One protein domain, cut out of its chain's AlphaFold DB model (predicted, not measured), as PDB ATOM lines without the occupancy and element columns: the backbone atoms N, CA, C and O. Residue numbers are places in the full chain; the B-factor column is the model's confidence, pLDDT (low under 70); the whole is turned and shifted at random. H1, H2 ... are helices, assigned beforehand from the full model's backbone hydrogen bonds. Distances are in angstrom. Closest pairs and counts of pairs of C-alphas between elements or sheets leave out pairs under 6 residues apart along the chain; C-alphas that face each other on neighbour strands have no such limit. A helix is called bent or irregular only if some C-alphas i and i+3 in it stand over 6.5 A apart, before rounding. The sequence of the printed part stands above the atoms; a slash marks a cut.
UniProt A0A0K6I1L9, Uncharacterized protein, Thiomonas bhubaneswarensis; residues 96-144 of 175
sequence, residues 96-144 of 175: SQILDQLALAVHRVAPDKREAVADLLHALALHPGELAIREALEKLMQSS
ATOM      1  N   SER A  96      29.785 -12.160   7.284       74.81
ATOM      2  CA  SER A  96      29.638 -11.266   8.439       74.81
ATOM      3  C   SER A  96      29.798 -11.969   9.792       74.81
ATOM      4  O   SER A  96      30.565 -11.503  10.622       74.81
ATOM      5  N   GLN A  97      29.152 -13.117  10.004       76.12
ATOM      6  CA  GLN A  97      29.267 -13.888  11.246       76.12
ATOM      7  C   GLN A  97      30.678 -14.450  11.444       76.12
ATOM      8  O   GLN A  97      31.166 -14.498  12.572       76.12
ATOM      9  N   ILE A  98      31.352 -14.849  10.360       81.75
ATOM     10  CA  ILE A  98      32.757 -15.278  10.411       81.75
ATOM     11  C   ILE A  98      33.646 -14.106  10.841       81.75
ATOM     12  O   ILE A  98      34.491 -14.269  11.721       81.75
ATOM     13  N   LEU A  99      33.440 -12.921  10.260       80.56
ATOM     14  CA  LEU A  99      34.196 -11.720  10.616       80.56
ATOM     15  C   LEU A  99      33.938 -11.276  12.061       80.56
ATOM     16  O   LEU A  99      34.890 -10.942  12.763       80.56
ATOM     17  N   ASP A 100      32.693 -11.342  12.534       82.19
ATOM     18  CA  ASP A 100      32.338 -11.017  13.919       82.19
ATOM     19  C   ASP A 100      33.018 -11.973  14.909       82.19
ATOM     20  O   ASP A 100      33.572 -11.550  15.928       82.19
ATOM     21  N   GLN A 101      33.034 -13.274  14.601       80.69
ATOM     22  CA  GLN A 101      33.730 -14.257  15.430       80.69
ATOM     23  C   GLN A 101      35.247 -14.064  15.414       80.69
ATOM     24  O   GLN A 101      35.885 -14.191  16.462       80.69
ATOM     25  N   LEU A 102      35.824 -13.714  14.264       80.94
ATOM     26  CA  LEU A 102      37.248 -13.415  14.156       80.94
ATOM     27  C   LEU A 102      37.615 -12.161  14.961       80.94
ATOM     28  O   LEU A 102      38.581 -12.189  15.722       80.94
ATOM     29  N   ALA A 103      36.820 -11.093  14.871       80.44
ATOM     30  CA  ALA A 103      37.018  -9.874  15.651       80.44
ATOM     31  C   ALA A 103      36.967 -10.158  17.161       80.44
ATOM     32  O   ALA A 103      37.849  -9.735  17.914       80.44
ATOM     33  N   LEU A 104      35.985 -10.947  17.610       79.56
ATOM     34  CA  LEU A 104      35.885 -11.391  19.002       79.56
ATOM     35  C   LEU A 104      37.093 -12.229  19.439       79.56
ATOM     36  O   LEU A 104      37.575 -12.068  20.563       79.56
ATOM     37  N   ALA A 105      37.594 -13.110  18.575       77.44
ATOM     38  CA  ALA A 105      38.763 -13.931  18.865       77.44
ATOM     39  C   ALA A 105      40.036 -13.081  19.004       77.44
ATOM     40  O   ALA A 105      40.772 -13.250  19.974       77.44
ATOM     41  N   VAL A 106      40.254 -12.116  18.106       77.06
ATOM     42  CA  VAL A 106      41.397 -11.188  18.162       77.06
ATOM     43  C   VAL A 106      41.322 -10.281  19.394       77.06
ATOM     44  O   VAL A 106      42.338 -10.029  20.041       77.06
ATOM     45  N   HIS A 107      40.123  -9.848  19.801       77.75
ATOM     46  CA  HIS A 107      39.947  -9.058  21.024       77.75
ATOM     47  C   HIS A 107      40.332  -9.811  22.304       77.75
ATOM     48  O   HIS A 107      40.809  -9.184  23.253       77.75
ATOM     49  N   ARG A 108      40.162 -11.139  22.327       75.69
ATOM     50  CA  ARG A 108      40.559 -12.003  23.453       75.69
ATOM     51  C   ARG A 108      42.069 -12.228  23.537       75.69
ATOM     52  O   ARG A 108      42.547 -12.687  24.571       75.69
ATOM     53  N   VAL A 109      42.817 -11.900  22.485       76.75
ATOM     54  CA  VAL A 109      44.281 -11.943  22.502       76.75
ATOM     55  C   VAL A 109      44.817 -10.722  23.251       76.75
ATOM     56  O   VAL A 109      44.347  -9.592  23.059       76.75
ATOM     57  N   ALA A 110      45.812 -10.959  24.112       74.31
ATOM     58  CA  ALA A 110      46.518  -9.913  24.847       74.31
ATOM     59  C   ALA A 110      47.071  -8.844  23.884       74.31
ATOM     60  O   ALA A 110      47.578  -9.213  22.823       74.31
ATOM     61  N   PRO A 111      46.994  -7.543  24.225       73.81
ATOM     62  CA  PRO A 111      47.380  -6.452  23.325       73.81
ATOM     63  C   PRO A 111      48.804  -6.615  22.781       73.81
ATOM     64  O   PRO A 111      49.001  -6.471  21.578       73.81
ATOM     65  N   ASP A 112      49.736  -7.061  23.624       76.38
ATOM     66  CA  ASP A 112      51.154  -7.274  23.294       76.38
ATOM     67  C   ASP A 112      51.394  -8.390  22.260       76.38
ATOM     68  O   ASP A 112      52.477  -8.507  21.697       76.38
ATOM     69  N   LYS A 113      50.388  -9.237  22.007       75.38
ATOM     70  CA  LYS A 113      50.449 -10.354  21.051       75.38
ATOM     71  C   LYS A 113      49.624 -10.106  19.788       75.38
ATOM     72  O   LYS A 113      49.656 -10.930  18.878       75.38
ATOM     73  N   ARG A 114      48.867  -9.005  19.716       75.94
ATOM     74  CA  ARG A 114      47.981  -8.720  18.573       75.94
ATOM     75  C   ARG A 114      48.755  -8.415  17.299       75.94
ATOM     76  O   ARG A 114      48.299  -8.809  16.233       75.94
ATOM     77  N   GLU A 115      49.916  -7.778  17.419       78.38
ATOM     78  CA  GLU A 115      50.814  -7.513  16.290       78.38
ATOM     79  C   GLU A 115      51.312  -8.826  15.668       78.38
ATOM     80  O   GLU A 115      51.092  -9.070  14.487       78.38
ATOM     81  N   ALA A 116      51.806  -9.757  16.490       76.19
ATOM     82  CA  ALA A 116      52.211 -11.086  16.030       76.19
ATOM     83  C   ALA A 116      51.049 -11.906  15.429       76.19
ATOM     84  O   ALA A 116      51.245 -12.666  14.483       76.19
ATOM     85  N   VAL A 117      49.822 -11.757  15.947       79.19
ATOM     86  CA  VAL A 117      48.625 -12.358  15.329       79.19
ATOM     87  C   VAL A 117      48.326 -11.722  13.970       79.19
ATOM     88  O   VAL A 117      47.982 -12.448  13.040       79.19
ATOM     89  N   ALA A 118      48.455 -10.401  13.833       80.50
ATOM     90  CA  ALA A 118      48.233  -9.706  12.567       80.50
ATOM     91  C   ALA A 118      49.240 -10.155  11.496       80.50
ATOM     92  O   ALA A 118      48.827 -10.467  10.378       80.50
ATOM     93  N   ASP A 119      50.517 -10.293  11.859       79.31
ATOM     94  CA  ASP A 119      51.566 -10.797  10.967       79.31
ATOM     95  C   ASP A 119      51.297 -12.242  10.524       79.31
ATOM     96  O   ASP A 119      51.419 -12.574   9.344       79.31
ATOM     97  N   LEU A 120      50.858 -13.105  11.446       77.56
ATOM     98  CA  LEU A 120      50.519 -14.496  11.132       77.56
ATOM     99  C   LEU A 120      49.248 -14.620  10.282       77.56
ATOM    100  O   LEU A 120      49.198 -15.462   9.387       77.56
ATOM    101  N   LEU A 121      48.234 -13.782  10.516       78.31
ATOM    102  CA  LEU A 121      47.042 -13.723   9.664       78.31
ATOM    103  C   LEU A 121      47.391 -13.231   8.254       78.31
ATOM    104  O   LEU A 121      46.863 -13.760   7.276       78.31
ATOM    105  N   HIS A 122      48.308 -12.265   8.140       79.75
ATOM    106  CA  HIS A 122      48.819 -11.799   6.854       79.75
ATOM    107  C   HIS A 122      49.588 -12.905   6.116       79.75
ATOM    108  O   HIS A 122      49.331 -13.160   4.939       79.75
ATOM    109  N   ALA A 123      50.466 -13.629   6.818       74.75
ATOM    110  CA  ALA A 123      51.199 -14.762   6.259       74.75
ATOM    111  C   ALA A 123      50.262 -15.906   5.818       74.75
ATOM    112  O   ALA A 123      50.447 -16.479   4.745       74.75
ATOM    113  N   LEU A 124      49.206 -16.191   6.588       76.81
ATOM    114  CA  LEU A 124      48.198 -17.198   6.242       76.81
ATOM    115  C   LEU A 124      47.366 -16.799   5.013       76.81
ATOM    116  O   LEU A 124      47.008 -17.660   4.211       76.81
ATOM    117  N   ALA A 125      47.076 -15.505   4.838       78.44
ATOM    118  CA  ALA A 125      46.375 -15.000   3.656       78.44
ATOM    119  C   ALA A 125      47.200 -15.169   2.367       78.44
ATOM    120  O   ALA A 125      46.629 -15.370   1.295       78.44
ATOM    121  N   LEU A 126      48.531 -15.121   2.471       77.50
ATOM    122  CA  LEU A 126      49.453 -15.354   1.355       77.50
ATOM    123  C   LEU A 126      49.710 -16.851   1.110       77.50
ATOM    124  O   LEU A 126      49.871 -17.266  -0.039       77.50
ATOM    125  N   HIS A 127      49.705 -17.669   2.168       77.75
ATOM    126  CA  HIS A 127      50.026 -19.099   2.115       77.75
ATOM    127  C   HIS A 127      49.014 -19.953   2.910       77.75
ATOM    128  O   HIS A 127      49.326 -20.478   3.980       77.75
ATOM    129  N   PRO A 128      47.795 -20.172   2.377       70.62
ATOM    130  CA  PRO A 128      46.700 -20.815   3.116       70.62
ATOM    131  C   PRO A 128      46.897 -22.319   3.385       70.62
ATOM    132  O   PRO A 128      46.125 -22.918   4.130       70.62
ATOM    133  N   GLY A 129      47.901 -22.951   2.765       70.69
ATOM    134  CA  GLY A 129      48.191 -24.382   2.902       70.69
ATOM    135  C   GLY A 129      49.289 -24.724   3.912       70.69
ATOM    136  O   GLY A 129      49.589 -25.902   4.103       70.69
ATOM    137  N   GLU A 130      49.919 -23.729   4.535       76.12
ATOM    138  CA  GLU A 130      51.100 -23.957   5.362       76.12
ATOM    139  C   GLU A 130      50.724 -24.275   6.816       76.12
ATOM    140  O   GLU A 130      50.372 -23.410   7.620       76.12
ATOM    141  N   LEU A 131      50.815 -25.564   7.160       70.06
ATOM    142  CA  LEU A 131      50.467 -26.099   8.482       70.06
ATOM    143  C   LEU A 131      51.271 -25.454   9.622       70.06
ATOM    144  O   LEU A 131      50.735 -25.268  10.711       70.06
ATOM    145  N   ALA A 132      52.519 -25.053   9.366       72.75
ATOM    146  CA  ALA A 132      53.381 -24.417  10.361       72.75
ATOM    147  C   ALA A 132      52.840 -23.053  10.831       72.75
ATOM    148  O   ALA A 132      52.856 -22.759  12.027       72.75
ATOM    149  N   ILE A 133      52.300 -22.248   9.908       69.38
ATOM    150  CA  ILE A 133      51.696 -20.940  10.209       69.38
ATOM    151  C   ILE A 133      50.421 -21.130  11.038       69.38
ATOM    152  O   ILE A 133      50.192 -20.421  12.020       69.38
ATOM    153  N   ARG A 134      49.619 -22.143  10.690       69.94
ATOM    154  CA  ARG A 134      48.398 -22.491  11.423       69.94
ATOM    155  C   ARG A 134      48.691 -22.957  12.851       69.94
ATOM    156  O   ARG A 134      48.057 -22.477  13.787       69.94
ATOM    157  N   GLU A 135      49.669 -23.842  13.033       76.81
ATOM    158  CA  GLU A 135      50.077 -24.312  14.362       76.81
ATOM    159  C   GLU A 135      50.639 -23.182  15.235       76.81
ATOM    160  O   GLU A 135      50.388 -23.148  16.443       76.81
ATOM    161  N   ALA A 136      51.390 -22.245  14.648       73.62
ATOM    162  CA  ALA A 136      51.918 -21.084  15.360       73.62
ATOM    163  C   ALA A 136      50.795 -20.146  15.836       73.62
ATOM    164  O   ALA A 136      50.805 -19.713  16.992       73.62
ATOM    165  N   LEU A 137      49.798 -19.887  14.983       72.00
ATOM    166  CA  LEU A 137      48.630 -19.071  15.319       72.00
ATOM    167  C   LEU A 137      47.795 -19.710  16.441       72.00
ATOM    168  O   LEU A 137      47.445 -19.035  17.410       72.00
ATOM    169  N   GLU A 138      47.536 -21.020  16.362       77.31
ATOM    170  CA  GLU A 138      46.797 -21.754  17.397       77.31
ATOM    171  C   GLU A 138      47.526 -21.720  18.753       77.31
ATOM    172  O   GLU A 138      46.909 -21.412  19.779       77.31
ATOM    173  N   LYS A 139      48.850 -21.939  18.773       78.12
ATOM    174  CA  LYS A 139      49.670 -21.843  19.997       78.12
ATOM    175  C   LYS A 139      49.649 -20.436  20.597       78.12
ATOM    176  O   LYS A 139      49.531 -20.284  21.815       78.12
ATOM    177  N   LEU A 140      49.726 -19.398  19.762       71.44
ATOM    178  CA  LEU A 140      49.718 -18.007  20.216       71.44
ATOM    179  C   LEU A 140      48.365 -17.630  20.840       71.44
ATOM    180  O   LEU A 140      48.333 -17.046  21.927       71.44
ATOM    181  N   MET A 141      47.258 -18.045  20.220       71.44
ATOM    182  CA  MET A 141      45.902 -17.810  20.728       71.44
ATOM    183  C   MET A 141      45.616 -18.577  22.032       71.44
ATOM    184  O   MET A 141      45.014 -18.013  22.946       71.44
ATOM    185  N   GLN A 142      46.107 -19.814  22.177       70.75
ATOM    186  CA  GLN A 142      45.938 -20.636  23.390       70.75
ATOM    187  C   GLN A 142      46.820 -20.179  24.568       70.75
ATOM    188  O   GLN A 142      46.427 -20.301  25.727       70.75
ATOM    189  N   SER A 143      47.982 -19.575  24.295       61.03
ATOM    190  CA  SER A 143      48.900 -19.061  25.328       61.03
ATOM    191  C   SER A 143      48.361 -17.866  26.138       61.03
ATOM    192  O   SER A 143      49.041 -17.373  27.038       61.03
ATOM    193  N   SER A 144      47.159 -17.371  25.822       53.22
ATOM    194  CA  SER A 144      46.503 -16.253  26.521       53.22
ATOM    195  C   SER A 144      45.604 -16.707  27.683       53.22
ATOM    196  O   SER A 144      45.152 -15.871  28.460       53.22
TER     197      SER A 144
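AT A GLANCE: This is residues 96 to 144 of the 175 residues of an uncharacterized protein of Thiomonas bhubaneswarensis (UniProt A0A0K6I1L9). The longest helix, H2, folds back on H3 to make a helical hairpin, the two lying side by side, and H1 leads off as an arm from the end of the hairpin where H2 begins, so that H1 and H2 make a V. Residues 96 to 104 of H1 stick out from the body, and so does the turn of the hairpin, residues 125 to 131. The printed part has 49 residues with three named helices, in the order H1, H2, H3, and no named strand; its class is all helix. The whole is compact, with a radius of gyration of the C-alphas of 10.7 A, and the C-alphas span 26 by 24 by 16 A.

IN THESE COORDINATES: H2 takes residues 111 to 126, from Pro 111 to Leu 126, and measures 23.8 A from first to last C-alpha; C-alpha 111 is at (47.380, -6.452, 23.325). H2 is irregular: C-alphas 112 and 115 are 7.0 A apart, where about 5 A is found in a regular helix, and its line is a rough one. H3 takes residues 131 to 142 and measures 16.5 A, ending with C-alpha 142 at (45.938, -20.636, 23.390). H1 takes residues 96 to 107 and measures 16.4 A, beginning with C-alpha 96 at (29.638, -11.266, 8.439).

HOW THE PARTS SIT: H2 and H3 form a helical hairpin and touch, with 10 pairs of C-alphas within 8 A. Their closest C-alphas, those of Leu 124 and Ile 133, are 6.5 A apart. They run opposite ways at a shallow tilt of 22 degrees. H1 and H2 are close but not clearly touching; their closest C-alphas, those of Val 106 and Arg 114, are 7.0 A apart. H1 and H2 run opposite ways at a steep tilt of 41 degrees, with their centres 14.4 A apart. H1 and H3 are only just apart, with their closest C-alphas 8.3 A from each other. In H1 and H3 every O i to N i+4 pair is within hydrogen-bond range; in H2 10 of 12 are.

THE WHOLE: The two C-alphas farthest apart are those of Ser 96 and Ala 132, at 27.2 A. Without the stretches that stand free, residues 96 to 104 and 125 to 131, the body has 33 residues and spans 21 by 16 by 14 A. The printed part has no cut. Both links, H1 to H2 with 3 residues and H2 to H3 with 4, are tight. The mean pLDDT of the printed part is 75.5, and residues 133 to 134 and 143 to 144 are under 70.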